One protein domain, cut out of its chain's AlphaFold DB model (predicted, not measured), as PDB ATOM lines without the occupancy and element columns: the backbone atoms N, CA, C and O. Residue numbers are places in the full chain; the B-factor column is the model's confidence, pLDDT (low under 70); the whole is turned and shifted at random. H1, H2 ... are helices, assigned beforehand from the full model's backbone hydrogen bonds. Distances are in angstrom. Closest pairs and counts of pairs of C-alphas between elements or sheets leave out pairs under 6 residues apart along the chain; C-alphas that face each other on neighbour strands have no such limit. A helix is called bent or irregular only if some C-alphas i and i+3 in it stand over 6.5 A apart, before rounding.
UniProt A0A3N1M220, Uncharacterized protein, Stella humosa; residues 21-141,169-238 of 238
ATOM      1  N   PHE A  21      31.706 -31.450  16.257       65.75
ATOM      2  CA  PHE A  21      30.369 -31.243  16.817       65.75
ATOM      3  C   PHE A  21      29.681 -29.993  16.248       65.75
ATOM      4  O   PHE A  21      28.503 -30.044  15.893       65.75
ATOM      5  N   VAL A  22      30.416 -28.886  16.095       68.94
ATOM      6  CA  VAL A  22      29.887 -27.657  15.479       68.94
ATOM      7  C   VAL A  22      29.570 -27.873  13.990       68.94
ATOM      8  O   VAL A  22      28.519 -27.432  13.526       68.94
ATOM      9  N   ALA A  23      30.392 -28.631  13.255       66.50
ATOM     10  CA  ALA A  23      30.102 -29.014  11.867       66.50
ATOM     11  C   ALA A  23      28.867 -29.938  11.744       66.50
ATOM     12  O   ALA A  23      28.068 -29.795  10.813       66.50
ATOM     13  N   GLY A  24      28.659 -30.841  12.711       66.56
ATOM     14  CA  GLY A  24      27.455 -31.680  12.813       66.56
ATOM     15  C   GLY A  24      26.178 -30.885  13.129       66.56
ATOM     16  O   GLY A  24      25.112 -31.130  12.564       66.56
ATOM     17  N   GLN A  25      26.284 -29.868  13.989       72.69
ATOM     18  CA  GLN A  25      25.184 -28.941  14.285       72.69
ATOM     19  C   GLN A  25      24.804 -28.099  13.053       72.69
ATOM     20  O   GLN A  25      23.614 -27.954  12.751       72.69
ATOM     21  N   GLN A  26      25.784 -27.612  12.282       72.31
ATOM     22  CA  GLN A  26      25.519 -26.856  11.049       72.31
ATOM     23  C   GLN A  26      24.861 -27.697   9.947       72.31
ATOM     24  O   GLN A  26      23.945 -27.228   9.277       72.31
ATOM     25  N   THR A  27      25.246 -28.964   9.794       76.81
ATOM     26  CA  THR A  27      24.582 -29.862   8.833       76.81
ATOM     27  C   THR A  27      23.142 -30.174   9.245       76.81
ATOM     28  O   THR A  27      22.250 -30.178   8.400       76.81
ATOM     29  N   SER A  28      22.865 -30.339  10.542       75.81
ATOM     30  CA  SER A  28      21.501 -30.609  11.025       75.81
ATOM     31  C   SER A  28      20.522 -29.439  10.831       75.81
ATOM     32  O   SER A  28      19.331 -29.658  10.597       75.81
ATOM     33  N   THR A  29      21.007 -28.194  10.889       77.06
ATOM     34  CA  THR A  29      20.182 -26.991  10.689       77.06
ATOM     35  C   THR A  29      19.910 -26.723   9.211       77.06
ATOM     36  O   THR A  29      18.766 -26.432   8.859       77.06
ATOM     37  N   ALA A  30      20.903 -26.924   8.337       78.75
ATOM     38  CA  ALA A  30      20.727 -26.838   6.886       78.75
ATOM     39  C   ALA A  30      19.683 -27.847   6.367       78.75
ATOM     40  O   ALA A  30      18.792 -27.477   5.603       78.75
ATOM     41  N   THR A  31      19.718 -29.094   6.852       81.69
ATOM     42  CA  THR A  31      18.740 -30.129   6.469       81.69
ATOM     43  C   THR A  31      17.322 -29.793   6.943       81.69
ATOM     44  O   THR A  31      16.356 -30.021   6.218       81.69
ATOM     45  N   ARG A  32      17.171 -29.206   8.140       77.69
ATOM     46  CA  ARG A  32      15.858 -28.770   8.652       77.69
ATOM     47  C   ARG A  32      15.286 -27.596   7.857       77.69
ATOM     48  O   ARG A  32      14.103 -27.618   7.538       77.69
ATOM     49  N   LEU A  33      16.109 -26.608   7.504       77.75
ATOM     50  CA  LEU A  33      15.698 -25.486   6.650       77.75
ATOM     51  C   LEU A  33      15.262 -25.960   5.257       77.75
ATOM     52  O   LEU A  33      14.214 -25.529   4.785       77.75
ATOM     53  N   ALA A  34      15.998 -26.899   4.651       80.81
ATOM     54  CA  ALA A  34      15.639 -27.485   3.359       80.81
ATOM     55  C   ALA A  34      14.311 -28.268   3.405       80.81
ATOM     56  O   ALA A  34      13.497 -28.168   2.487       80.81
ATOM     57  N   ALA A  35      14.052 -29.008   4.489       69.75
ATOM     58  CA  ALA A  35      12.787 -29.717   4.680       69.75
ATOM     59  C   ALA A  35      11.602 -28.751   4.870       69.75
ATOM     60  O   ALA A  35      10.539 -28.961   4.291       69.75
ATOM     61  N   VAL A  36      11.784 -27.662   5.627       68.94
ATOM     62  CA  VAL A  36      10.744 -26.635   5.817       68.94
ATOM     63  C   VAL A  36      10.464 -25.879   4.517       68.94
ATOM     64  O   VAL A  36       9.299 -25.657   4.196       68.94
ATOM     65  N   SER A  37      11.490 -25.536   3.729       77.31
ATOM     66  CA  SER A  37      11.282 -24.900   2.423       77.31
ATOM     67  C   SER A  37      10.595 -25.832   1.428       77.31
ATOM     68  O   SER A  37       9.746 -25.366   0.678       77.31
ATOM     69  N   ALA A  38      10.902 -27.135   1.456       73.06
ATOM     70  CA  ALA A  38      10.241 -28.128   0.610       73.06
ATOM     71  C   ALA A  38       8.753 -28.271   0.964       73.06
ATOM     72  O   ALA A  38       7.904 -28.194   0.080       73.06
ATOM     73  N   VAL A  39       8.421 -28.378   2.255       71.56
ATOM     74  CA  VAL A  39       7.026 -28.436   2.726       71.56
ATOM     75  C   VAL A  39       6.277 -27.133   2.420       71.56
ATOM     76  O   VAL A  39       5.109 -27.173   2.041       71.56
ATOM     77  N   ALA A  40       6.937 -25.975   2.524       77.50
ATOM     78  CA  ALA A  40       6.347 -24.691   2.151       77.50
ATOM     79  C   ALA A  40       6.119 -24.567   0.634       77.50
ATOM     80  O   ALA A  40       5.072 -24.071   0.218       77.50
ATOM     81  N   SER A  41       7.052 -25.044  -0.198       83.75
ATOM     82  CA  SER A  41       6.888 -25.045  -1.657       83.75
ATOM     83  C   SER A  41       5.801 -26.014  -2.123       83.75
ATOM     84  O   SER A  41       5.030 -25.673  -3.015       83.75
ATOM     85  N   ASP A  42       5.696 -27.180  -1.484       84.38
ATOM     86  CA  ASP A  42       4.710 -28.210  -1.823       84.38
ATOM     87  C   ASP A  42       3.306 -27.827  -1.321       84.38
ATOM     88  O   ASP A  42       2.301 -27.987  -2.011       84.38
ATOM     89  N   GLY A  43       3.225 -27.193  -0.145       87.06
ATOM     90  CA  GLY A  43       1.990 -26.579   0.343       87.06
ATOM     91  C   GLY A  43       1.530 -25.404  -0.527       87.06
ATOM     92  O   GLY A  43       0.332 -25.252  -0.776       87.06
ATOM     93  N   GLY A  44       2.470 -24.594  -1.024       86.38
ATOM     94  CA  GLY A  44       2.195 -23.489  -1.941       86.38
ATOM     95  C   GLY A  44       1.651 -23.963  -3.290       86.38
ATOM     96  O   GLY A  44       0.627 -23.454  -3.745       86.38
ATOM     97  N   SER A  45       2.276 -24.973  -3.902       87.81
ATOM     98  CA  SER A  45       1.828 -25.540  -5.182       87.81
ATOM     99  C   SER A  45       0.445 -26.195  -5.070       87.81
ATOM    100  O   SER A  45      -0.420 -25.967  -5.917       87.81
ATOM    101  N   ALA A  46       0.184 -26.929  -3.982       87.88
ATOM    102  CA  ALA A  46      -1.120 -27.529  -3.716       87.88
ATOM    103  C   ALA A  46      -2.218 -26.476  -3.495       87.88
ATOM    104  O   ALA A  46      -3.361 -26.673  -3.916       87.88
ATOM    105  N   LEU A  47      -1.898 -25.349  -2.850       84.81
ATOM    106  CA  LEU A  47      -2.847 -24.251  -2.667       84.81
ATOM    107  C   LEU A  47      -3.192 -23.578  -3.999       84.81
ATOM    108  O   LEU A  47      -4.374 -23.375  -4.266       84.81
ATOM    109  N   VAL A  48      -2.192 -23.299  -4.843       91.12
ATOM    110  CA  VAL A  48      -2.400 -22.738  -6.189       91.12
ATOM    111  C   VAL A  48      -3.290 -23.664  -7.021       91.12
ATOM    112  O   VAL A  48      -4.327 -23.227  -7.505       91.12
ATOM    113  N   ALA A  49      -3.001 -24.969  -7.054       92.12
ATOM    114  CA  ALA A  49      -3.828 -25.938  -7.779       92.12
ATOM    115  C   ALA A  49      -5.283 -26.004  -7.265       92.12
ATOM    116  O   ALA A  49      -6.219 -26.210  -8.041       92.12
ATOM    117  N   ARG A  50      -5.506 -25.826  -5.953       84.69
ATOM    118  CA  ARG A  50      -6.861 -25.759  -5.378       84.69
ATOM    119  C   ARG A  50      -7.580 -24.464  -5.749       84.69
ATOM    120  O   ARG A  50      -8.784 -24.526  -5.990       84.69
ATOM    121  N   ILE A  51      -6.878 -23.333  -5.787       89.56
ATOM    122  CA  ILE A  51      -7.436 -22.050  -6.233       89.56
ATOM    123  C   ILE A  51      -7.850 -22.163  -7.701       89.56
ATOM    124  O   ILE A  51      -9.023 -21.950  -7.997       89.56
ATOM    125  N   ASP A  52      -6.964 -22.650  -8.572       93.69
ATOM    126  CA  ASP A  52      -7.250 -22.853  -9.998       93.69
ATOM    127  C   ASP A  52      -8.469 -23.770 -10.210       93.69
ATOM    128  O   ASP A  52      -9.348 -23.503 -11.033       93.69
ATOM    129  N   ALA A  53      -8.586 -24.846  -9.422       91.19
ATOM    130  CA  ALA A  53      -9.731 -25.752  -9.487       91.19
ATOM    131  C   ALA A  53     -11.047 -25.100  -9.017       91.19
ATOM    132  O   ALA A  53     -12.113 -25.385  -9.577       91.19
ATOM    133  N   VAL A  54     -10.998 -24.241  -7.991       89.75
ATOM    134  CA  VAL A  54     -12.164 -23.485  -7.503       89.75
ATOM    135  C   VAL A  54     -12.576 -22.421  -8.515       89.75
ATOM    136  O   VAL A  54     -13.766 -22.322  -8.812       89.75
ATOM    137  N   GLU A  55     -11.628 -21.690  -9.096       93.12
ATOM    138  CA  GLU A  55     -11.882 -20.709 -10.154       93.12
ATOM    139  C   GLU A  55     -12.489 -21.377 -11.391       93.12
ATOM    140  O   GLU A  55     -13.544 -20.957 -11.868       93.12
ATOM    141  N   ALA A  56     -11.930 -22.505 -11.839       91.75
ATOM    142  CA  ALA A  56     -12.489 -23.288 -12.940       91.75
ATOM    143  C   ALA A  56     -13.897 -23.828 -12.627       91.75
ATOM    144  O   ALA A  56     -14.744 -23.971 -13.515       91.75
ATOM    145  N   ARG A  57     -14.190 -24.156 -11.363       88.62
ATOM    146  CA  ARG A  57     -15.538 -24.560 -10.937       88.62
ATOM    147  C   ARG A  57     -16.505 -23.375 -10.928       88.62
ATOM    148  O   ARG A  57     -17.632 -23.534 -11.398       88.62
ATOM    149  N   LEU A  58     -16.084 -22.217 -10.425       89.56
ATOM    150  CA  LEU A  58     -16.897 -21.003 -10.393       89.56
ATOM    151  C   LEU A  58     -17.233 -20.540 -11.814       89.56
ATOM    152  O   LEU A  58     -18.410 -20.365 -12.123       89.56
ATOM    153  N   ALA A  59     -16.238 -20.490 -12.701       88.88
ATOM    154  CA  ALA A  59     -16.419 -20.156 -14.111       88.88
ATOM    155  C   ALA A  59     -17.437 -21.085 -14.800       88.88
ATOM    156  O   ALA A  59     -18.314 -20.627 -15.534       88.88
ATOM    157  N   ARG A  60     -17.400 -22.397 -14.510       87.69
ATOM    158  CA  ARG A  60     -18.402 -23.358 -15.016       87.69
ATOM    159  C   ARG A  60     -19.809 -23.087 -14.482       87.69
ATOM    160  O   ARG A  60     -20.775 -23.190 -15.239       87.69
ATOM    161  N   MET A  61     -19.948 -22.740 -13.203       86.94
ATOM    162  CA  MET A  61     -21.247 -22.404 -12.605       86.94
ATOM    163  C   MET A  61     -21.814 -21.086 -13.148       86.94
ATOM    164  O   MET A  61     -23.023 -20.977 -13.346       86.94
ATOM    165  N   GLU A  62     -20.963 -20.097 -13.406       89.69
ATOM    166  CA  GLU A  62     -21.360 -18.812 -13.988       89.69
ATOM    167  C   GLU A  62     -21.782 -18.961 -15.449       89.69
ATOM    168  O   GLU A  62     -22.871 -18.509 -15.812       89.69
ATOM    169  N   ALA A  63     -21.011 -19.702 -16.253       87.75
ATOM    170  CA  ALA A  63     -21.421 -20.110 -17.598       87.75
ATOM    171  C   ALA A  63     -22.750 -20.891 -17.567       87.75
ATOM    172  O   ALA A  63     -23.611 -20.712 -18.432       87.75
ATOM    173  N   GLY A  64     -22.932 -21.704 -16.518       88.75
ATOM    174  CA  GLY A  64     -24.189 -22.267 -16.018       88.75
ATOM    175  C   GLY A  64     -25.380 -21.342 -16.133       88.75
ATOM    176  O   GLY A  64     -26.215 -21.469 -17.034       88.75
ATOM    177  N   ARG A  65     -25.397 -20.406 -15.193       92.25
ATOM    178  CA  ARG A  65     -26.476 -19.445 -14.982       92.25
ATOM    179  C   ARG A  65     -26.635 -18.497 -16.165       92.25
ATOM    180  O   ARG A  65     -27.753 -18.090 -16.456       92.25
ATOM    181  N   SER A  66     -25.545 -18.141 -16.848       93.12
ATOM    182  CA  SER A  66     -25.602 -17.283 -18.037       93.12
ATOM    183  C   SER A  66     -26.452 -17.919 -19.136       93.12
ATOM    184  O   SER A  66     -27.319 -17.254 -19.696       93.12
ATOM    185  N   ASN A  67     -26.265 -19.218 -19.400       94.94
ATOM    186  CA  ASN A  67     -27.038 -19.924 -20.421       94.94
ATOM    187  C   ASN A  67     -28.523 -20.046 -20.046       94.94
ATOM    188  O   ASN A  67     -29.397 -19.850 -20.884       94.94
ATOM    189  N   GLU A  68     -28.823 -20.327 -18.775       95.94
ATOM    190  CA  GLU A  68     -30.204 -20.391 -18.274       95.94
ATOM    191  C   GLU A  68     -30.925 -19.044 -18.415       95.94
ATOM    192  O   GLU A  68     -32.068 -18.992 -18.871       95.94
ATOM    193  N   ARG A  69     -30.241 -17.939 -18.087       96.94
ATOM    194  CA  ARG A  69     -30.776 -16.584 -18.275       96.94
ATOM    195  C   ARG A  69     -31.017 -16.275 -19.748       96.94
ATOM    196  O   ARG A  69     -32.064 -15.721 -20.068       96.94
ATOM    197  N   LEU A  70     -30.097 -16.657 -20.637       97.19
ATOM    198  CA  LEU A  70     -30.280 -16.493 -22.079       97.19
ATOM    199  C   LEU A  70     -31.514 -17.258 -22.577       97.19
ATOM    200  O   LEU A  70     -32.335 -16.679 -23.283       97.19
ATOM    201  N   ILE A  71     -31.690 -18.521 -22.171       97.75
ATOM    202  CA  ILE A  71     -32.870 -19.322 -22.534       97.75
ATOM    203  C   ILE A  71     -34.154 -18.636 -22.055       97.75
ATOM    204  O   ILE A  71     -35.095 -18.490 -22.832       97.75
ATOM    205  N   ALA A  72     -34.188 -18.153 -20.810       98.12
ATOM    206  CA  ALA A  72     -35.335 -17.410 -20.292       98.12
ATOM    207  C   ALA A  72     -35.610 -16.124 -21.100       98.12
ATOM    208  O   ALA A  72     -36.760 -15.836 -21.432       98.12
ATOM    209  N   GLY A  73     -34.560 -15.386 -21.476       98.19
ATOM    210  CA  GLY A  73     -34.658 -14.211 -22.345       98.19
ATOM    211  C   GLY A  73     -35.227 -14.540 -23.728       98.19
ATOM    212  O   GLY A  73     -36.105 -13.828 -24.212       98.19
ATOM    213  N   LEU A  74     -34.789 -15.644 -24.340       98.38
ATOM    214  CA  LEU A  74     -35.285 -16.111 -25.637       98.38
ATOM    215  C   LEU A  74     -36.751 -16.562 -25.580       98.38
ATOM    216  O   LEU A  74     -37.511 -16.263 -26.497       98.38
ATOM    217  N   LEU A  75     -37.175 -17.231 -24.504       98.31
ATOM    218  CA  LEU A  75     -38.582 -17.597 -24.300       98.31
ATOM    219  C   LEU A  75     -39.468 -16.359 -24.103       98.31
ATOM    220  O   LEU A  75     -40.568 -16.289 -24.648       98.31
ATOM    221  N   ASN A  76     -38.977 -15.347 -23.381       98.31
ATOM    222  CA  ASN A  76     -39.671 -14.066 -23.266       98.31
ATOM    223  C   ASN A  76     -39.782 -13.359 -24.628       98.31
ATOM    224  O   ASN A  76     -40.854 -12.876 -24.991       98.31
ATOM    225  N   LEU A  77     -38.703 -13.357 -25.417       98.38
ATOM    226  CA  LEU A  77     -38.711 -12.833 -26.782       98.38
ATOM    227  C   LEU A  77     -39.724 -13.582 -27.667       98.38
ATOM    228  O   LEU A  77     -40.493 -12.942 -28.378       98.38
ATOM    229  N   GLN A  78     -39.787 -14.913 -27.585       98.31
ATOM    230  CA  GLN A  78     -40.789 -15.724 -28.286       98.31
ATOM    231  C   GLN A  78     -42.226 -15.329 -27.903       98.31
ATOM    232  O   GLN A  78     -43.103 -15.248 -28.762       98.31
ATOM    233  N   GLY A  79     -42.471 -15.054 -26.619       98.06
ATOM    234  CA  GLY A  79     -43.754 -14.529 -26.152       98.06
ATOM    235  C   GLY A  79     -44.078 -13.157 -26.751       98.06
ATOM    236  O   GLY A  79     -45.199 -12.925 -27.200       98.06
ATOM    237  N   ALA A  80     -43.093 -12.261 -26.831       97.94
ATOM    238  CA  ALA A  80     -43.275 -10.934 -27.416       97.94
ATOM    239  C   ALA A  80     -43.592 -10.989 -28.921       97.94
ATOM    240  O   ALA A  80     -44.516 -10.306 -29.376       97.94
ATOM    241  N   THR A  81     -42.908 -11.854 -29.682       98.00
ATOM    242  CA  THR A  81     -43.149 -12.045 -31.127       98.00
ATOM    243  C   THR A  81     -44.449 -12.790 -31.442       98.00
ATOM    244  O   THR A  81     -44.929 -12.774 -32.581       98.00
ATOM    245  N   ALA A  82     -45.085 -13.411 -30.444       97.25
ATOM    246  CA  ALA A  82     -46.450 -13.913 -30.578       97.25
ATOM    247  C   ALA A  82     -47.480 -12.778 -30.742       97.25
ATOM    248  O   ALA A  82     -48.573 -13.025 -31.249       97.25
ATOM    249  N   SER A  83     -47.123 -11.541 -30.380       97.19
ATOM    250  CA  SER A  83     -47.917 -10.336 -30.626       97.19
ATOM    251  C   SER A  83     -47.416  -9.558 -31.849       97.19
ATOM    252  O   SER A  83     -46.271  -9.704 -32.268       97.19
ATOM    253  N   SER A  84     -48.252  -8.673 -32.397       97.31
ATOM    254  CA  SER A  84     -47.856  -7.771 -33.497       97.31
ATOM    255  C   SER A  84     -47.147  -6.504 -33.039       97.31
ATOM    256  O   SER A  84     -46.906  -5.610 -33.848       97.31
ATOM    257  N   ARG A  85     -46.881  -6.371 -31.737       98.00
ATOM    258  CA  ARG A  85     -46.267  -5.167 -31.179       98.00
ATOM    259  C   ARG A  85     -44.769  -5.153 -31.505       98.00
ATOM    260  O   ARG A  85     -44.168  -6.222 -31.592       98.00
ATOM    261  N   PRO A  86     -44.150  -3.973 -31.670       98.44
ATOM    262  CA  PRO A  86     -42.695  -3.854 -31.697       98.44
ATOM    263  C   PRO A  86     -42.060  -4.436 -30.428       98.44
ATOM    264  O   PRO A  86     -42.613  -4.284 -29.339       98.44
ATOM    265  N   TRP A  87     -40.891  -5.061 -30.570       98.62
ATOM    266  CA  TRP A  87     -40.174  -5.759 -29.490       98.62
ATOM    267  C   TRP A  87     -38.663  -5.422 -29.407       98.62
ATOM    268  O   TRP A  87     -37.836  -6.300 -29.145       98.62
ATOM    269  N   PRO A  88     -38.224  -4.159 -29.627       98.44
ATOM    270  CA  PRO A  88     -36.795  -3.827 -29.583       98.44
ATOM    271  C   PRO A  88     -36.188  -4.021 -28.187       98.44
ATOM    272  O   PRO A  88     -35.012  -4.360 -28.066       98.44
ATOM    273  N   ARG A  89     -36.990  -3.837 -27.131       98.56
ATOM    274  CA  ARG A  89     -36.549  -3.978 -25.742       98.56
ATOM    275  C   ARG A  89     -36.197  -5.427 -25.423       98.56
ATOM    276  O   ARG A  89     -35.160  -5.687 -24.827       98.56
ATOM    277  N   GLU A  90     -37.042  -6.363 -25.830       98.56
ATOM    278  CA  GLU A  90     -36.864  -7.792 -25.587       98.56
ATOM    279  C   GLU A  90     -35.652  -8.327 -26.351       98.56
ATOM    280  O   GLU A  90     -34.870  -9.099 -25.797       98.56
ATOM    281  N   LEU A  91     -35.439  -7.855 -27.585       98.50
ATOM    282  CA  LEU A  91     -34.229  -8.177 -28.341       98.50
ATOM    283  C   LEU A  91     -32.967  -7.640 -27.654       98.50
ATOM    284  O   LEU A  91     -31.958  -8.342 -27.612       98.50
ATOM    285  N   GLN A  92     -33.013  -6.424 -27.103       98.31
ATOM    286  CA  GLN A  92     -31.874  -5.862 -26.379       98.31
ATOM    287  C   GLN A  92     -31.541  -6.685 -25.129       98.31
ATOM    288  O   GLN A  92     -30.382  -7.018 -24.925       98.31
ATOM    289  N   VAL A  93     -32.548  -7.114 -24.361       98.19
ATOM    290  CA  VAL A  93     -32.336  -7.998 -23.201       98.19
ATOM    291  C   VAL A  93     -31.654  -9.305 -23.616       98.19
ATOM    292  O   VAL A  93     -30.725  -9.749 -22.949       98.19
ATOM    293  N   VAL A  94     -32.067  -9.918 -24.729       98.31
ATOM    294  CA  VAL A  94     -31.407 -11.132 -25.243       98.31
ATOM    295  C   VAL A  94     -29.947 -10.863 -25.611       98.31
ATOM    296  O   VAL A  94     -29.094 -11.697 -25.322       98.31
ATOM    297  N   ARG A  95     -29.638  -9.705 -26.204       97.81
ATOM    298  CA  ARG A  95     -28.260  -9.308 -26.533       97.81
ATOM    299  C   ARG A  95     -27.399  -9.088 -25.298       97.81
ATOM    300  O   ARG A  95     -26.266  -9.546 -25.286       97.81
ATOM    301  N   ASP A  96     -27.944  -8.437 -24.277       97.56
ATOM    302  CA  ASP A  96     -27.231  -8.163 -23.027       97.56
ATOM    303  C   ASP A  96     -26.942  -9.456 -22.243       97.56
ATOM    304  O   ASP A  96     -25.947  -9.552 -21.526       97.56
ATOM    305  N   LEU A  97     -27.814 -10.463 -22.377       97.06
ATOM    306  CA  LEU A  97     -27.654 -11.778 -21.750       97.06
ATOM    307  C   LEU A  97     -26.780 -12.742 -22.561       97.06
ATOM    308  O   LEU A  97     -26.236 -13.691 -21.992       97.06
ATOM    309  N   ALA A  98     -26.676 -12.541 -23.874       96.69
ATOM    310  CA  ALA A  98     -25.876 -13.384 -24.745       96.69
ATOM    311  C   ALA A  98     -24.385 -13.100 -24.534       96.69
ATOM    312  O   ALA A  98     -23.896 -11.996 -24.762       96.69
ATOM    313  N   GLY A  99     -23.637 -14.130 -24.137       93.06
ATOM    314  CA  GLY A  99     -22.178 -14.071 -24.133       93.06
ATOM    315  C   GLY A  99     -21.602 -13.926 -25.552       93.06
ATOM    316  O   GLY A  99     -22.300 -14.172 -26.545       93.06
ATOM    317  N   PRO A 100     -20.310 -13.579 -25.684       90.69
ATOM    318  CA  PRO A 100     -19.657 -13.458 -26.984       90.69
ATOM    319  C   PRO A 100     -19.793 -14.761 -27.785       90.69
ATOM    320  O   PRO A 100     -19.509 -15.848 -27.286       90.69
ATOM    321  N   GLY A 101     -20.263 -14.647 -29.029       91.19
ATOM    322  CA  GLY A 101     -20.458 -15.785 -29.934       91.19
ATOM    323  C   GLY A 101     -21.705 -16.642 -29.677       91.19
ATOM    324  O   GLY A 101     -21.970 -17.537 -30.472       91.19
ATOM    325  N   GLN A 102     -22.496 -16.377 -28.629       94.25
ATOM    326  CA  GLN A 102     -23.740 -17.125 -28.368       94.25
ATOM    327  C   GLN A 102     -24.899 -16.703 -29.278       94.25
ATOM    328  O   GLN A 102     -25.852 -17.460 -29.455       94.25
ATOM    329  N   LEU A 103     -24.821 -15.499 -29.847       96.19
ATOM    330  CA  LEU A 103     -25.803 -14.957 -30.776       96.19
ATOM    331  C   LEU A 103     -25.182 -14.905 -32.183       96.19
ATOM    332  O   LEU A 103     -24.385 -14.002 -32.455       96.19
ATOM    333  N   PRO A 104     -25.512 -15.846 -33.087       97.06
ATOM    334  CA  PRO A 104     -25.059 -15.780 -34.469       97.06
ATOM    335  C   PRO A 104     -25.493 -14.455 -35.120       97.06
ATOM    336  O   PRO A 104     -26.676 -14.105 -35.043       97.06
ATOM    337  N   PRO A 105     -24.576 -13.717 -35.775       96.62
ATOM    338  CA  PRO A 105     -24.867 -12.383 -36.304       96.62
ATOM    339  C   PRO A 105     -25.981 -12.409 -37.356       96.62
ATOM    340  O   PRO A 105     -26.865 -11.562 -37.333       96.62
ATOM    341  N   THR A 106     -26.030 -13.450 -38.192       97.75
ATOM    342  CA  THR A 106     -27.080 -13.629 -39.207       97.75
ATOM    343  C   THR A 106     -28.486 -13.684 -38.603       97.75
ATOM    344  O   THR A 106     -29.407 -13.050 -39.114       97.75
ATOM    345  N   LEU A 107     -28.663 -14.398 -37.487       97.94
ATOM    346  CA  LEU A 107     -29.948 -14.491 -36.788       97.94
ATOM    347  C   LEU A 107     -30.281 -13.183 -36.066       97.94
ATOM    348  O   LEU A 107     -31.434 -12.749 -36.057       97.94
ATOM    349  N   ALA A 108     -29.268 -12.524 -35.499       97.25
ATOM    350  CA  ALA A 108     -29.416 -11.221 -34.865       97.25
ATOM    351  C   ALA A 108     -29.891 -10.145 -35.856       97.25
ATOM    352  O   ALA A 108     -30.741  -9.320 -35.503       97.25
ATOM    353  N   ASP A 109     -29.384 -10.169 -37.088       98.00
ATOM    354  CA  ASP A 109     -29.742  -9.226 -38.148       98.00
ATOM    355  C   ASP A 109     -31.187  -9.429 -38.614       98.00
ATOM    356  O   ASP A 109     -31.949  -8.461 -38.692       98.00
ATOM    357  N   VAL A 110     -31.602 -10.687 -38.824       98.31
ATOM    358  CA  VAL A 110     -33.000 -11.033 -39.146       98.31
ATOM    359  C   VAL A 110     -33.942 -10.496 -38.071       98.31
ATOM    360  O   VAL A 110     -34.913  -9.804 -38.383       98.31
ATOM    361  N   LEU A 111     -33.643 -10.755 -36.795       98.31
ATOM    362  CA  LEU A 111     -34.473 -10.271 -35.694       98.31
ATOM    363  C   LEU A 111     -34.504  -8.737 -35.633       98.31
ATOM    364  O   LEU A 111     -35.571  -8.138 -35.490       98.31
ATOM    365  N   SER A 112     -33.360  -8.081 -35.821       97.88
ATOM    366  CA  SER A 112     -33.263  -6.616 -35.798       97.88
ATOM    367  C   SER A 112     -34.095  -5.947 -36.887       97.88
ATOM    368  O   SER A 112     -34.758  -4.946 -36.617       97.88
ATOM    369  N   GLY A 113     -34.118  -6.518 -38.097       98.00
ATOM    370  CA  GLY A 113     -34.894  -5.995 -39.227       98.00
ATOM    371  C   GLY A 113     -36.414  -5.983 -38.996       98.00
ATOM    372  O   GLY A 113     -37.148  -5.237 -39.661       98.00
ATOM    373  N   HIS A 114     -36.888  -6.777 -38.031       98.25
ATOM    374  CA  HIS A 114     -38.300  -6.906 -37.676       98.25
ATOM    375  C   HIS A 114     -38.659  -6.298 -36.310       98.25
ATOM    376  O   HIS A 114     -39.807  -5.893 -36.123       98.25
ATOM    377  N   ALA A 115     -37.706  -6.152 -35.385       98.31
ATOM    378  CA  ALA A 115     -37.965  -5.732 -34.005       98.31
ATOM    379  C   ALA A 115     -38.682  -4.379 -33.879       98.31
ATOM    380  O   ALA A 115     -39.620  -4.246 -33.094       98.31
ATOM    381  N   ALA A 116     -38.280  -3.381 -34.673       97.81
ATOM    382  CA  ALA A 116     -38.843  -2.029 -34.602       97.81
ATOM    383  C   ALA A 116     -40.273  -1.924 -35.161       97.81
ATOM    384  O   ALA A 116     -41.047  -1.083 -34.713       97.81
ATOM    385  N   ARG A 117     -40.629  -2.765 -36.139       97.69
ATOM    386  CA  ARG A 117     -41.955  -2.741 -36.785       97.69
ATOM    387  C   ARG A 117     -42.926  -3.759 -36.189       97.69
ATOM    388  O   ARG A 117     -44.133  -3.588 -36.325       97.69
ATOM    389  N   GLY A 118     -42.409  -4.799 -35.540       97.88
ATOM    390  CA  GLY A 118     -43.179  -5.993 -35.220       97.88
ATOM    391  C   GLY A 118     -43.429  -6.856 -36.461       97.88
ATOM    392  O   GLY A 118     -43.053  -6.518 -37.587       97.88
ATOM    393  N   VAL A 119     -44.068  -8.004 -36.247       98.12
ATOM    394  CA  VAL A 119     -44.517  -8.907 -37.315       98.12
ATOM    395  C   VAL A 119     -45.979  -9.270 -37.084       98.12
ATOM    396  O   VAL A 119     -46.357  -9.497 -35.937       98.12
ATOM    397  N   PRO A 120     -46.821  -9.353 -38.128       98.31
ATOM    398  CA  PRO A 120     -48.202  -9.790 -37.955       98.31
ATOM    399  C   PRO A 120     -48.296 -11.164 -37.277       98.31
ATOM    400  O   PRO A 120     -47.442 -12.041 -37.470       98.31
ATOM    401  N   THR A 121     -49.341 -11.365 -36.474       98.31
ATOM    402  CA  THR A 121     -49.635 -12.694 -35.922       98.31
ATOM    403  C   THR A 121     -50.178 -13.618 -37.010       98.31
ATOM    404  O   THR A 121     -50.685 -13.164 -38.036       98.31
ATOM    405  N   ARG A 122     -50.126 -14.936 -36.783       98.06
ATOM    406  CA  ARG A 122     -50.722 -15.916 -37.709       98.06
ATOM    407  C   ARG A 122     -52.224 -15.687 -37.904       98.06
ATOM    408  O   ARG A 122     -52.701 -15.750 -39.032       98.06
ATOM    409  N   GLY A 123     -52.940 -15.335 -36.832       98.06
ATOM    410  CA  GLY A 123     -54.356 -14.956 -36.901       98.06
ATOM    411  C   GLY A 123     -54.589 -13.745 -37.805       98.06
ATOM    412  O   GLY A 123     -55.413 -13.809 -38.709       98.06
ATOM    413  N   GLN A 124     -53.782 -12.689 -37.660       98.44
ATOM    414  CA  GLN A 124     -53.880 -11.510 -38.526       98.44
ATOM    415  C   GLN A 124     -53.540 -11.811 -39.987       98.44
ATOM    416  O   GLN A 124     -54.178 -11.271 -40.886       98.44
ATOM    417  N   LEU A 125     -52.544 -12.664 -40.250       98.38
ATOM    418  CA  LEU A 125     -52.225 -13.099 -41.615       98.38
ATOM    419  C   LEU A 125     -53.391 -13.873 -42.241       98.38
ATOM    420  O   LEU A 125     -53.665 -13.691 -43.426       98.38
ATOM    421  N   ARG A 126     -54.090 -14.695 -41.450       98.50
ATOM    422  CA  ARG A 126     -55.287 -15.431 -41.872       98.50
ATOM    423  C   ARG A 126     -56.447 -14.489 -42.183       98.50
ATOM    424  O   ARG A 126     -57.037 -14.602 -43.250       98.50
ATOM    425  N   GLU A 127     -56.735 -13.538 -41.298       98.38
ATOM    426  CA  GLU A 127     -57.779 -12.521 -41.493       98.38
ATOM    427  C   GLU A 127     -57.517 -11.667 -42.741       98.38
ATOM    428  O   GLU A 127     -58.406 -11.483 -43.572       98.38
ATOM    429  N   ARG A 128     -56.276 -11.196 -42.920       98.44
ATOM    430  CA  ARG A 128     -55.871 -10.421 -44.104       98.44
ATOM    431  C   ARG A 128     -56.002 -11.228 -45.390       98.44
ATOM    432  O   ARG A 128     -56.473 -10.697 -46.390       98.44
ATOM    433  N   PHE A 129     -55.613 -12.503 -45.368       98.44
ATOM    434  CA  PHE A 129     -55.788 -13.374 -46.526       98.44
ATOM    435  C   PHE A 129     -57.270 -13.589 -46.849       98.44
ATOM    436  O   PHE A 129     -57.668 -13.436 -48.000       98.44
ATOM    437  N   ALA A 130     -58.098 -13.865 -45.835       98.19
ATOM    438  CA  ALA A 130     -59.540 -14.038 -45.999       98.19
ATOM    439  C   ALA A 130     -60.218 -12.791 -46.594       98.19
ATOM    440  O   ALA A 130     -61.147 -12.924 -47.385       98.19
ATOM    441  N   ALA A 131     -59.727 -11.588 -46.279       98.12
ATOM    442  CA  ALA A 131     -60.218 -10.349 -46.879       98.12
ATOM    443  C   ALA A 131     -59.871 -10.217 -48.377       98.12
ATOM    444  O   ALA A 131     -60.672  -9.695 -49.145       98.12
ATOM    445  N   ILE A 132     -58.702 -10.706 -48.810       98.06
ATOM    446  CA  ILE A 132     -58.240 -10.617 -50.210       98.06
ATOM    447  C   ILE A 132     -58.779 -11.786 -51.059       98.06
ATOM    448  O   ILE A 132     -58.912 -11.667 -52.277       98.06
ATOM    449  N   GLN A 133     -59.127 -12.911 -50.428       97.38
ATOM    450  CA  GLN A 133     -59.554 -14.147 -51.086       97.38
ATOM    451  C   GLN A 133     -60.685 -13.966 -52.122       97.38
ATOM    452  O   GLN A 133     -60.517 -14.468 -53.237       97.38
ATOM    453  N   PRO A 134     -61.802 -13.258 -51.847       96.19
ATOM    454  CA  PRO A 134     -62.878 -13.094 -52.829       96.19
ATOM    455  C   PRO A 134     -62.406 -12.388 -54.101       96.19
ATOM    456  O   PRO A 134     -62.836 -12.718 -55.204       96.19
ATOM    457  N   GLU A 135     -61.482 -11.440 -53.956       96.12
ATOM    458  CA  GLU A 135     -60.949 -10.668 -55.072       96.12
ATOM    459  C   GLU A 135     -59.996 -11.513 -55.935       96.12
ATOM    460  O   GLU A 135     -59.986 -11.363 -57.156       96.12
ATOM    461  N   LEU A 136     -59.250 -12.448 -55.331       95.81
ATOM    462  CA  LEU A 136     -58.440 -13.425 -56.074       95.81
ATOM    463  C   LEU A 136     -59.319 -14.371 -56.892       95.81
ATOM    464  O   LEU A 136     -59.027 -14.631 -58.056       95.81
ATOM    465  N   LEU A 137     -60.416 -14.848 -56.299       93.75
ATOM    466  CA  LEU A 137     -61.363 -15.737 -56.974       93.75
ATOM    467  C   LEU A 137     -62.109 -15.018 -58.108       93.75
ATOM    468  O   LEU A 137     -62.301 -15.591 -59.176       93.75
ATOM    469  N   ALA A 138     -62.466 -13.744 -57.926       92.00
ATOM    470  CA  ALA A 138     -63.103 -12.942 -58.974       92.00
ATOM    471  C   ALA A 138     -62.191 -12.714 -60.198       92.00
ATOM    472  O   ALA A 138     -62.677 -12.588 -61.325       92.00
ATOM    473  N   GLN A 139     -60.876 -12.657 -59.975       90.81
ATOM    474  CA  GLN A 139     -59.861 -12.439 -61.008       90.81
ATOM    475  C   GLN A 139     -59.272 -13.729 -61.575       90.81
ATOM    476  O   GLN A 139     -58.479 -13.656 -62.515       90.81
ATOM    477  N   ALA A 140     -59.651 -14.894 -61.041       87.75
ATOM    478  CA  ALA A 140     -59.174 -16.167 -61.546       87.75
ATOM    479  C   ALA A 140     -59.497 -16.267 -63.050       87.75
ATOM    480  O   ALA A 140     -60.654 -16.047 -63.456       87.75
ATOM    481  N   PRO A 141     -58.491 -16.539 -63.904       78.69
ATOM    482  CA  PRO A 141     -58.744 -16.759 -65.315       78.69
ATOM    483  C   PRO A 141     -59.707 -17.937 -65.407       78.69
ATOM    484  O   PRO A 141     -59.405 -19.042 -64.967       78.69
ATOM    485  N   PRO A 169     -61.966 -28.092 -59.336       87.69
ATOM    486  CA  PRO A 169     -61.592 -26.693 -59.192       87.69
ATOM    487  C   PRO A 169     -60.486 -26.350 -60.190       87.69
ATOM    488  O   PRO A 169     -59.618 -27.180 -60.482       87.69
ATOM    489  N   SER A 170     -60.494 -25.115 -60.689       90.25
ATOM    490  CA  SER A 170     -59.363 -24.595 -61.461       90.25
ATOM    491  C   SER A 170     -58.082 -24.633 -60.622       90.25
ATOM    492  O   SER A 170     -58.126 -24.625 -59.388       90.25
ATOM    493  N   ARG A 171     -56.912 -24.635 -61.272       91.69
ATOM    494  CA  ARG A 171     -55.620 -24.624 -60.565       91.69
ATOM    495  C   ARG A 171     -55.515 -23.456 -59.576       91.69
ATOM    496  O   ARG A 171     -55.028 -23.635 -58.463       91.69
ATOM    497  N   THR A 172     -56.013 -22.286 -59.967       92.94
ATOM    498  CA  THR A 172     -56.019 -21.076 -59.138       92.94
ATOM    499  C   THR A 172     -56.973 -21.202 -57.954       92.94
ATOM    500  O   THR A 172     -56.583 -20.890 -56.831       92.94
ATOM    501  N   GLU A 173     -58.190 -21.713 -58.156       92.94
ATOM    502  CA  GLU A 173     -59.122 -21.994 -57.051       92.94
ATOM    503  C   GLU A 173     -58.546 -23.028 -56.080       92.94
ATOM    504  O   GLU A 173     -58.632 -22.840 -54.867       92.94
ATOM    505  N   ALA A 174     -57.916 -24.086 -56.601       94.25
ATOM    506  CA  ALA A 174     -57.259 -25.109 -55.796       94.25
ATOM    507  C   ALA A 174     -56.105 -24.525 -54.966       94.25
ATOM    508  O   ALA A 174     -56.024 -24.804 -53.773       94.25
ATOM    509  N   ALA A 175     -55.262 -23.668 -55.554       96.19
ATOM    510  CA  ALA A 175     -54.182 -22.986 -54.839       96.19
ATOM    511  C   ALA A 175     -54.719 -22.024 -53.766       96.19
ATOM    512  O   ALA A 175     -54.272 -22.066 -52.626       96.19
ATOM    513  N   VAL A 176     -55.726 -21.197 -54.079       96.75
ATOM    514  CA  VAL A 176     -56.349 -20.282 -53.102       96.75
ATOM    515  C   VAL A 176     -56.998 -21.052 -51.946       96.75
ATOM    516  O   VAL A 176     -56.851 -20.662 -50.784       96.75
ATOM    517  N   ALA A 177     -57.684 -22.159 -52.241       96.12
ATOM    518  CA  ALA A 177     -58.249 -23.045 -51.227       96.12
ATOM    519  C   ALA A 177     -57.157 -23.728 -50.384       96.12
ATOM    520  O   ALA A 177     -57.310 -23.830 -49.165       96.12
ATOM    521  N   GLY A 178     -56.048 -24.136 -51.008       97.50
ATOM    522  CA  GLY A 178     -54.863 -24.678 -50.342       97.50
ATOM    523  C   GLY A 178     -54.272 -23.697 -49.333       97.50
ATOM    524  O   GLY A 178     -54.169 -24.024 -48.150       97.50
ATOM    525  N   ILE A 179     -54.028 -22.447 -49.747       98.19
ATOM    526  CA  ILE A 179     -53.541 -21.382 -48.856       98.19
ATOM    527  C   ILE A 179     -54.470 -21.223 -47.646       98.19
ATOM    528  O   ILE A 179     -54.005 -21.234 -46.505       98.19
ATOM    529  N   ALA A 180     -55.785 -21.119 -47.867       97.81
ATOM    530  CA  ALA A 180     -56.757 -20.972 -46.783       97.81
ATOM    531  C   ALA A 180     -56.739 -22.170 -45.813       97.81
ATOM    532  O   ALA A 180     -56.743 -21.984 -44.593       97.81
ATOM    533  N   LEU A 181     -56.663 -23.395 -46.343       98.00
ATOM    534  CA  LEU A 181     -56.581 -24.623 -45.554       98.00
ATOM    535  C   LEU A 181     -55.292 -24.683 -44.721       98.00
ATOM    536  O   LEU A 181     -55.341 -25.009 -43.533       98.00
ATOM    537  N   HIS A 182     -54.145 -24.353 -45.312       98.44
ATOM    538  CA  HIS A 182     -52.861 -24.338 -44.613       98.44
ATOM    539  C   HIS A 182     -52.813 -23.263 -43.523       98.44
ATOM    540  O   HIS A 182     -52.365 -23.538 -42.409       98.44
ATOM    541  N   LEU A 183     -53.376 -22.076 -43.772       97.88
ATOM    542  CA  LEU A 183     -53.507 -21.030 -42.752       97.88
ATOM    543  C   LEU A 183     -54.450 -21.421 -41.608       97.88
ATOM    544  O   LEU A 183     -54.220 -21.010 -40.468       97.88
ATOM    545  N   ALA A 184     -55.495 -22.206 -41.879       97.06
ATOM    546  CA  ALA A 184     -56.372 -22.751 -40.843       97.06
ATOM    547  C   ALA A 184     -55.662 -23.802 -39.966       97.06
ATOM    548  O   ALA A 184     -56.006 -23.952 -38.797       97.06
ATOM    549  N   ARG A 185     -54.650 -24.490 -40.512       97.88
ATOM    550  CA  ARG A 185     -53.792 -25.465 -39.813       97.88
ATOM    551  C   ARG A 185     -52.527 -24.852 -39.199       97.88
ATOM    552  O   ARG A 185     -51.670 -25.588 -38.724       97.88
ATOM    553  N   ASP A 186     -52.394 -23.525 -39.239       97.25
ATOM    554  CA  ASP A 186     -51.202 -22.786 -38.805       97.25
ATOM    555  C   ASP A 186     -49.890 -23.202 -39.512       97.25
ATOM    556  O   ASP A 186     -48.795 -22.983 -38.984       97.25
ATOM    557  N   ASP A 187     -49.988 -23.736 -40.735       98.06
ATOM    558  CA  ASP A 187     -48.856 -24.101 -41.595       98.06
ATOM    559  C   ASP A 187     -48.543 -22.981 -42.596       98.06
ATOM    560  O   ASP A 187     -48.934 -22.995 -43.765       98.06
ATOM    561  N   LEU A 188     -47.830 -21.963 -42.111       98.06
ATOM    562  CA  LEU A 188     -47.478 -20.791 -42.915       98.06
ATOM    563  C   LEU A 188     -46.506 -21.121 -44.060       98.06
ATOM    564  O   LEU A 188     -46.523 -20.454 -45.094       98.06
ATOM    565  N   SER A 189     -45.660 -22.139 -43.886       98.25
ATOM    566  CA  SER A 189     -44.714 -22.589 -44.910       98.25
ATOM    567  C   SER A 189     -45.425 -23.148 -46.134       98.25
ATOM    568  O   SER A 189     -45.142 -22.708 -47.246       98.25
ATOM    569  N   ALA A 190     -46.368 -24.071 -45.940       98.12
ATOM    570  CA  ALA A 190     -47.127 -24.645 -47.044       98.12
ATOM    571  C   ALA A 190     -48.026 -23.598 -47.718       98.12
ATOM    572  O   ALA A 190     -48.064 -23.519 -48.943       98.12
ATOM    573  N   ALA A 191     -48.637 -22.701 -46.934       98.38
ATOM    574  CA  ALA A 191     -49.398 -21.576 -47.475       98.38
ATOM    575  C   ALA A 191     -48.557 -20.689 -48.421       98.38
ATOM    576  O   ALA A 191     -49.052 -20.231 -49.449       98.38
ATOM    577  N   LEU A 192     -47.277 -20.453 -48.108       98.38
ATOM    578  CA  LEU A 192     -46.371 -19.696 -48.980       98.38
ATOM    579  C   LEU A 192     -45.979 -20.458 -50.256       98.38
ATOM    580  O   LEU A 192     -45.739 -19.818 -51.282       98.38
ATOM    581  N   ILE A 193     -45.913 -21.792 -50.206       98.12
ATOM    582  CA  ILE A 193     -45.660 -22.639 -51.382       98.12
ATOM    583  C   ILE A 193     -46.850 -22.553 -52.343       98.12
ATOM    584  O   ILE A 193     -46.655 -22.267 -53.526       98.12
ATOM    585  N   ASP A 194     -48.076 -22.695 -51.836       97.94
ATOM    586  CA  ASP A 194     -49.285 -22.569 -52.654       97.94
ATOM    587  C   ASP A 194     -49.432 -21.155 -53.230       97.94
ATOM    588  O   ASP A 194     -49.737 -20.992 -54.413       97.94
ATOM    589  N   ALA A 195     -49.122 -20.122 -52.439       97.88
ATOM    590  CA  ALA A 195     -49.101 -18.733 -52.897       97.88
ATOM    591  C   ALA A 195     -48.110 -18.493 -54.047       97.88
ATOM    592  O   ALA A 195     -48.404 -17.727 -54.964       97.88
ATOM    593  N   ALA A 196     -46.955 -19.162 -54.031       97.62
ATOM    594  CA  ALA A 196     -45.972 -19.091 -55.112       97.62
ATOM    595  C   ALA A 196     -46.412 -19.836 -56.386       97.62
ATOM    596  O   ALA A 196     -45.834 -19.613 -57.449       97.62
ATOM    597  N   SER A 197     -47.424 -20.706 -56.297       96.88
ATOM    598  CA  SER A 197     -47.974 -21.440 -57.441       96.88
ATOM    599  C   SER A 197     -49.057 -20.672 -58.211       96.88
ATOM    600  O   SER A 197     -49.446 -21.107 -59.296       96.88
ATOM    601  N   LEU A 198     -49.536 -19.547 -57.661       96.69
ATOM    602  CA  LEU A 198     -50.535 -18.684 -58.293       96.69
ATOM    603  C   LEU A 198     -49.991 -18.021 -59.562       96.69
ATOM    604  O   LEU A 198     -48.787 -17.798 -59.693       96.69
ATOM    605  N   ASP A 199     -50.894 -17.629 -60.459       95.19
ATOM    606  CA  ASP A 199     -50.544 -16.851 -61.647       95.19
ATOM    607  C   ASP A 199     -49.816 -15.541 -61.278       95.19
ATOM    608  O   ASP A 199     -50.199 -14.884 -60.302       95.19
ATOM    609  N   PRO A 200     -48.813 -15.087 -62.060       95.81
ATOM    610  CA  PRO A 200     -48.033 -13.885 -61.741       95.81
ATOM    611  C   PRO A 200     -48.869 -12.611 -61.523       95.81
ATOM    612  O   PRO A 200     -48.515 -11.771 -60.694       95.81
ATOM    613  N   SER A 201     -50.000 -12.472 -62.225       94.94
ATOM    614  CA  SER A 201     -50.936 -11.353 -62.046       94.94
ATOM    615  C   SER A 201     -51.580 -11.343 -60.654       94.94
ATOM    616  O   SER A 201     -51.746 -10.281 -60.055       94.94
ATOM    617  N   LEU A 202     -51.890 -12.521 -60.110       96.44
ATOM    618  CA  LEU A 202     -52.452 -12.691 -58.770       96.44
ATOM    619  C   LEU A 202     -51.370 -12.601 -57.690       96.44
ATOM    620  O   LEU A 202     -51.628 -12.065 -56.613       96.44
ATOM    621  N   GLN A 203     -50.142 -13.047 -57.982       97.12
ATOM    622  CA  GLN A 203     -49.006 -12.906 -57.064       97.12
ATOM    623  C   GLN A 203     -48.730 -11.442 -56.708       97.12
ATOM    624  O   GLN A 203     -48.506 -11.130 -55.539       97.12
ATOM    625  N   ALA A 204     -48.809 -10.532 -57.686       96.81
ATOM    626  CA  ALA A 204     -48.663  -9.095 -57.440       96.81
ATOM    627  C   ALA A 204     -49.688  -8.577 -56.414       96.81
ATOM    628  O   ALA A 204     -49.386  -7.703 -55.603       96.81
ATOM    629  N   ARG A 205     -50.886  -9.166 -56.404       96.88
ATOM    630  CA  ARG A 205     -51.998  -8.773 -55.537       96.88
ATOM    631  C   ARG A 205     -51.834  -9.223 -54.090       96.88
ATOM    632  O   ARG A 205     -52.281  -8.535 -53.180       96.88
ATOM    633  N   ILE A 206     -51.160 -10.352 -53.878       97.94
ATOM    634  CA  ILE A 206     -50.833 -10.882 -52.546       97.94
ATOM    635  C   ILE A 206     -49.388 -10.586 -52.123       97.94
ATOM    636  O   ILE A 206     -48.900 -11.174 -51.154       97.94
ATOM    637  N   ALA A 207     -48.675  -9.717 -52.843       97.88
ATOM    638  CA  ALA A 207     -47.252  -9.481 -52.620       97.88
ATOM    639  C   ALA A 207     -46.965  -8.971 -51.198       97.88
ATOM    640  O   ALA A 207     -46.105  -9.529 -50.515       97.88
ATOM    641  N   ASP A 208     -47.723  -7.978 -50.720       98.19
ATOM    642  CA  ASP A 208     -47.574  -7.437 -49.360       98.19
ATOM    643  C   ASP A 208     -47.842  -8.504 -48.286       98.19
ATOM    644  O   ASP A 208     -47.015  -8.725 -47.396       98.19
ATOM    645  N   TRP A 209     -48.945  -9.248 -48.422       98.25
ATOM    646  CA  TRP A 209     -49.260 -10.369 -47.537       98.25
ATOM    647  C   TRP A 209     -48.135 -11.417 -47.523       98.25
ATOM    648  O   TRP A 209     -47.708 -11.859 -46.455       98.25
ATOM    649  N   SER A 210     -47.588 -11.759 -48.693       98.25
ATOM    650  CA  SER A 210     -46.507 -12.744 -48.825       98.25
ATOM    651  C   SER A 210     -45.208 -12.266 -48.171       98.25
ATOM    652  O   SER A 210     -44.508 -13.055 -47.537       98.25
ATOM    653  N   VAL A 211     -44.871 -10.977 -48.292       98.19
ATOM    654  CA  VAL A 211     -43.707 -10.374 -47.618       98.19
ATOM    655  C   VAL A 211     -43.864 -10.461 -46.101       98.19
ATOM    656  O   VAL A 211     -42.933 -10.873 -45.407       98.19
ATOM    657  N   GLN A 212     -45.047 -10.139 -45.579       98.19
ATOM    658  CA  GLN A 212     -45.335 -10.224 -44.148       98.19
ATOM    659  C   GLN A 212     -45.288 -11.665 -43.630       98.19
ATOM    660  O   GLN A 212     -44.685 -11.924 -42.587       98.19
ATOM    661  N   ALA A 213     -45.869 -12.611 -44.371       98.44
ATOM    662  CA  ALA A 213     -45.833 -14.032 -44.048       98.44
ATOM    663  C   ALA A 213     -44.395 -14.581 -44.022       98.44
ATOM    664  O   ALA A 213     -44.017 -15.263 -43.068       98.44
ATOM    665  N   ARG A 214     -43.556 -14.229 -45.006       98.50
ATOM    666  CA  ARG A 214     -42.127 -14.599 -45.006       98.50
ATOM    667  C   ARG A 214     -41.377 -13.994 -43.825       98.50
ATOM    668  O   ARG A 214     -40.613 -14.703 -43.180       98.50
ATOM    669  N   GLY A 215     -41.620 -12.721 -43.508       97.94
ATOM    670  CA  GLY A 215     -41.028 -12.075 -42.334       97.94
ATOM    671  C   GLY A 215     -41.405 -12.788 -41.034       97.94
ATOM    672  O   GLY A 215     -40.546 -13.053 -40.195       97.94
ATOM    673  N   ARG A 216     -42.676 -13.184 -40.890       98.31
ATOM    674  CA  ARG A 216     -43.128 -13.972 -39.738       98.31
ATOM    675  C   ARG A 216     -42.430 -15.332 -39.661       98.31
ATOM    676  O   ARG A 216     -41.965 -15.706 -38.587       98.31
ATOM    677  N   LEU A 217     -42.337 -16.050 -40.779       98.31
ATOM    678  CA  LEU A 217     -41.662 -17.346 -40.841       98.31
ATOM    679  C   LEU A 217     -40.172 -17.229 -40.482       98.31
ATOM    680  O   LEU A 217     -39.680 -18.032 -39.693       98.31
ATOM    681  N   ALA A 218     -39.482 -16.210 -41.000       98.19
ATOM    682  CA  ALA A 218     -38.069 -15.959 -40.719       98.19
ATOM    683  C   ALA A 218     -37.817 -15.667 -39.230       98.19
ATOM    684  O   ALA A 218     -36.876 -16.204 -38.650       98.19
ATOM    685  N   VAL A 219     -38.680 -14.873 -38.585       98.38
ATOM    686  CA  VAL A 219     -38.601 -14.616 -37.137       98.38
ATOM    687  C   VAL A 219     -38.845 -15.896 -36.330       98.38
ATOM    688  O   VAL A 219     -38.065 -16.200 -35.427       98.38
ATOM    689  N   ASP A 220     -39.880 -16.675 -36.666       98.25
ATOM    690  CA  ASP A 220     -40.181 -17.945 -35.986       98.25
ATOM    691  C   ASP A 220     -39.005 -18.945 -36.114       98.25
ATOM    692  O   ASP A 220     -38.664 -19.638 -35.150       98.25
ATOM    693  N   GLN A 221     -38.368 -19.016 -37.290       98.25
ATOM    694  CA  GLN A 221     -37.187 -19.852 -37.544       98.25
ATOM    695  C   GLN A 221     -35.965 -19.367 -36.760       98.25
ATOM    696  O   GLN A 221     -35.354 -20.164 -36.052       98.25
ATOM    697  N   ALA A 222     -35.659 -18.067 -36.804       98.31
ATOM    698  CA  ALA A 222     -34.509 -17.502 -36.104       98.31
ATOM    699  C   ALA A 222     -34.583 -17.725 -34.587       98.31
ATOM    700  O   ALA A 222     -33.595 -18.121 -33.971       98.31
ATOM    701  N   ILE A 223     -35.760 -17.547 -33.974       98.25
ATOM    702  CA  ILE A 223     -35.956 -17.822 -32.541       98.25
ATOM    703  C   ILE A 223     -35.742 -19.306 -32.232       98.25
ATOM    704  O   ILE A 223     -35.080 -19.644 -31.249       98.25
ATOM    705  N   ARG A 224     -36.273 -20.206 -33.070       98.31
ATOM    706  CA  ARG A 224     -36.098 -21.653 -32.893       98.31
ATOM    707  C   ARG A 224     -34.627 -22.052 -32.976       98.31
ATOM    708  O   ARG A 224     -34.164 -22.815 -32.133       98.31
ATOM    709  N   GLU A 225     -33.898 -21.535 -33.958       98.06
ATOM    710  CA  GLU A 225     -32.467 -21.802 -34.122       98.06
ATOM    711  C   GLU A 225     -31.644 -21.265 -32.949       98.06
ATOM    712  O   GLU A 225     -30.782 -21.980 -32.437       98.06
ATOM    713  N   LEU A 226     -31.950 -20.061 -32.452       97.88
ATOM    714  CA  LEU A 226     -31.304 -19.506 -31.259       97.88
ATOM    715  C   LEU A 226     -31.554 -20.359 -30.012       97.88
ATOM    716  O   LEU A 226     -30.620 -20.624 -29.256       97.88
ATOM    717  N   LEU A 227     -32.788 -20.827 -29.807       97.88
ATOM    718  CA  LEU A 227     -33.114 -21.726 -28.700       97.88
ATOM    719  C   LEU A 227     -32.336 -23.042 -28.809       97.88
ATOM    720  O   LEU A 227     -31.713 -23.464 -27.836       97.88
ATOM    721  N   LEU A 228     -32.309 -23.668 -29.991       97.12
ATOM    722  CA  LEU A 228     -31.531 -24.889 -30.229       97.12
ATOM    723  C   LEU A 228     -30.035 -24.669 -29.967       97.12
ATOM    724  O   LEU A 228     -29.393 -25.513 -29.340       97.12
ATOM    725  N   HIS A 229     -29.490 -23.528 -30.392       95.94
ATOM    726  CA  HIS A 229     -28.097 -23.168 -30.149       95.94
ATOM    727  C   HIS A 229     -27.801 -23.011 -28.649       95.94
ATOM    728  O   HIS A 229     -26.828 -23.585 -28.153       95.94
ATOM    729  N   ALA A 230     -28.672 -22.320 -27.906       95.44
ATOM    730  CA  ALA A 230     -28.547 -22.143 -26.459       95.44
ATOM    731  C   ALA A 230     -28.650 -23.478 -25.691       95.44
ATOM    732  O   ALA A 230     -27.886 -23.730 -24.755       95.44
ATOM    733  N   PHE A 231     -29.535 -24.391 -26.109       95.69
ATOM    734  CA  PHE A 231     -29.611 -25.732 -25.519       95.69
ATOM    735  C   PHE A 231     -28.365 -26.576 -25.824       95.69
ATOM    736  O   PHE A 231     -27.822 -27.217 -24.921       95.69
ATOM    737  N   ALA A 232     -27.861 -26.535 -27.059       94.12
ATOM    738  CA  ALA A 232     -26.653 -27.259 -27.462       94.12
ATOM    739  C   ALA A 232     -25.368 -26.718 -26.805       94.12
ATOM    740  O   ALA A 232     -24.392 -27.451 -26.634       94.12
ATOM    741  N   ALA A 233     -25.336 -25.432 -26.447       91.38
ATOM    742  CA  ALA A 233     -24.254 -24.850 -25.655       91.38
ATOM    743  C   ALA A 233     -24.293 -25.341 -24.196       91.38
ATOM    744  O   ALA A 233     -23.247 -25.584 -23.595       91.38
ATOM    745  N   GLY A 234     -25.492 -25.545 -23.639       89.00
ATOM    746  CA  GLY A 234     -25.677 -26.083 -22.291       89.00
ATOM    747  C   GLY A 234     -25.278 -27.554 -22.144       89.00
ATOM    748  O   GLY A 234     -24.766 -27.933 -21.092       89.00
ATOM    749  N   SER A 235     -25.476 -28.371 -23.186       88.06
ATOM    750  CA  SER A 235     -25.212 -29.819 -23.149       88.06
ATOM    751  C   SER A 235     -23.745 -30.211 -23.340       88.06
ATOM    752  O   SER A 235     -23.346 -31.280 -22.897       88.06
ATOM    753  N   ARG A 236     -22.911 -29.354 -23.946       84.19
ATOM    754  CA  ARG A 236     -21.470 -29.606 -24.171       84.19
ATOM    755  C   ARG A 236     -20.597 -29.488 -22.911       84.19
ATOM    756  O   ARG A 236     -19.386 -29.301 -23.015       84.19
ATOM    757  N   ARG A 237     -21.187 -29.585 -21.720       69.25
ATOM    758  CA  ARG A 237     -20.453 -29.540 -20.452       69.25
ATOM    759  C   ARG A 237     -19.962 -30.949 -20.083       69.25
ATOM    760  O   ARG A 237     -20.815 -31.822 -19.935       69.25
ATOM    761  N   PRO A 238     -18.639 -31.170 -19.966       55.12
ATOM    762  CA  PRO A 238     -18.078 -32.409 -19.434       55.12
ATOM    763  C   PRO A 238     -18.280 -32.532 -17.918       55.12
ATOM    764  O   PRO A 238     -18.333 -31.481 -17.225       55.12
TER     765      PRO A 238
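This is residues 21 to 141 and 169 to 238 of the 238 residues of an uncharacterized protein of Stella humosa (UniProt A0A3N1M220). One very long helix, H1, sticks out with residues 21 to 59 as a free arm, and its other end is packed into an elongated body of shorter helices. H8 runs back through this body: the end of H1 and H3 pack on it, with H2 over H1 and H3, while H4 and H6 pack nearer its beginning, with H5 beside both and H7 at the far end. The printed part has 191 residues, with eight named helices, H1 to H8 in order, and no named strand: all helix. It is extended, with a radius of gyration of the C-alphas of 31.6 A and spans of 122 by 29 by 23 A, the arm making much of the length.

H1, residues 21 to 81, is 89.8 A long and begins at C-alpha 21 (30.369, -31.243, 16.817). H2 is residues 88 to 97, H3 105 to 115 and H4 122 to 139, 25.3 A. H4 is irregular, C-alphas 131 and 134 being 7.1 A apart, with a kink of 38 degrees near residue 132. H5 is residues 171 to 184, H6 188 to 196 and H7 200 to 205. H8, residues 207 to 235, 42.0 A, ends at C-alpha 235 (-25.212, -29.819, -23.149).

H8 is the hub. Residues 64 to 81 of H1 touch it at a shallow tilt of 24 degrees, opposite ways, closest at C-alphas Ile 71 and Ala 230, 6.5 A. H3 touches H8 at C-alphas Leu 107 and Ala 222, 5.5 A. H5 and H6 form a helical hairpin, closest at C-alphas Ile 179 and Ala 191, 4.4 A. Every O i to N i+4 pair is within hydrogen-bond range in H1, H2, H5, H6 and H8; H3 has 6 of 7, H4 12 of 14, H7 1 of 2.

C-alphas 21 and 141, the two farthest apart, are 122.1 A apart. Residues 142 to 168 are not printed; C-alphas 141 and 169 are 12.0 A apart across this cut. Of the links printed whole, none is long. Confidence is under 70 at residues 21 to 24, 35 to 36 and 237 to 238.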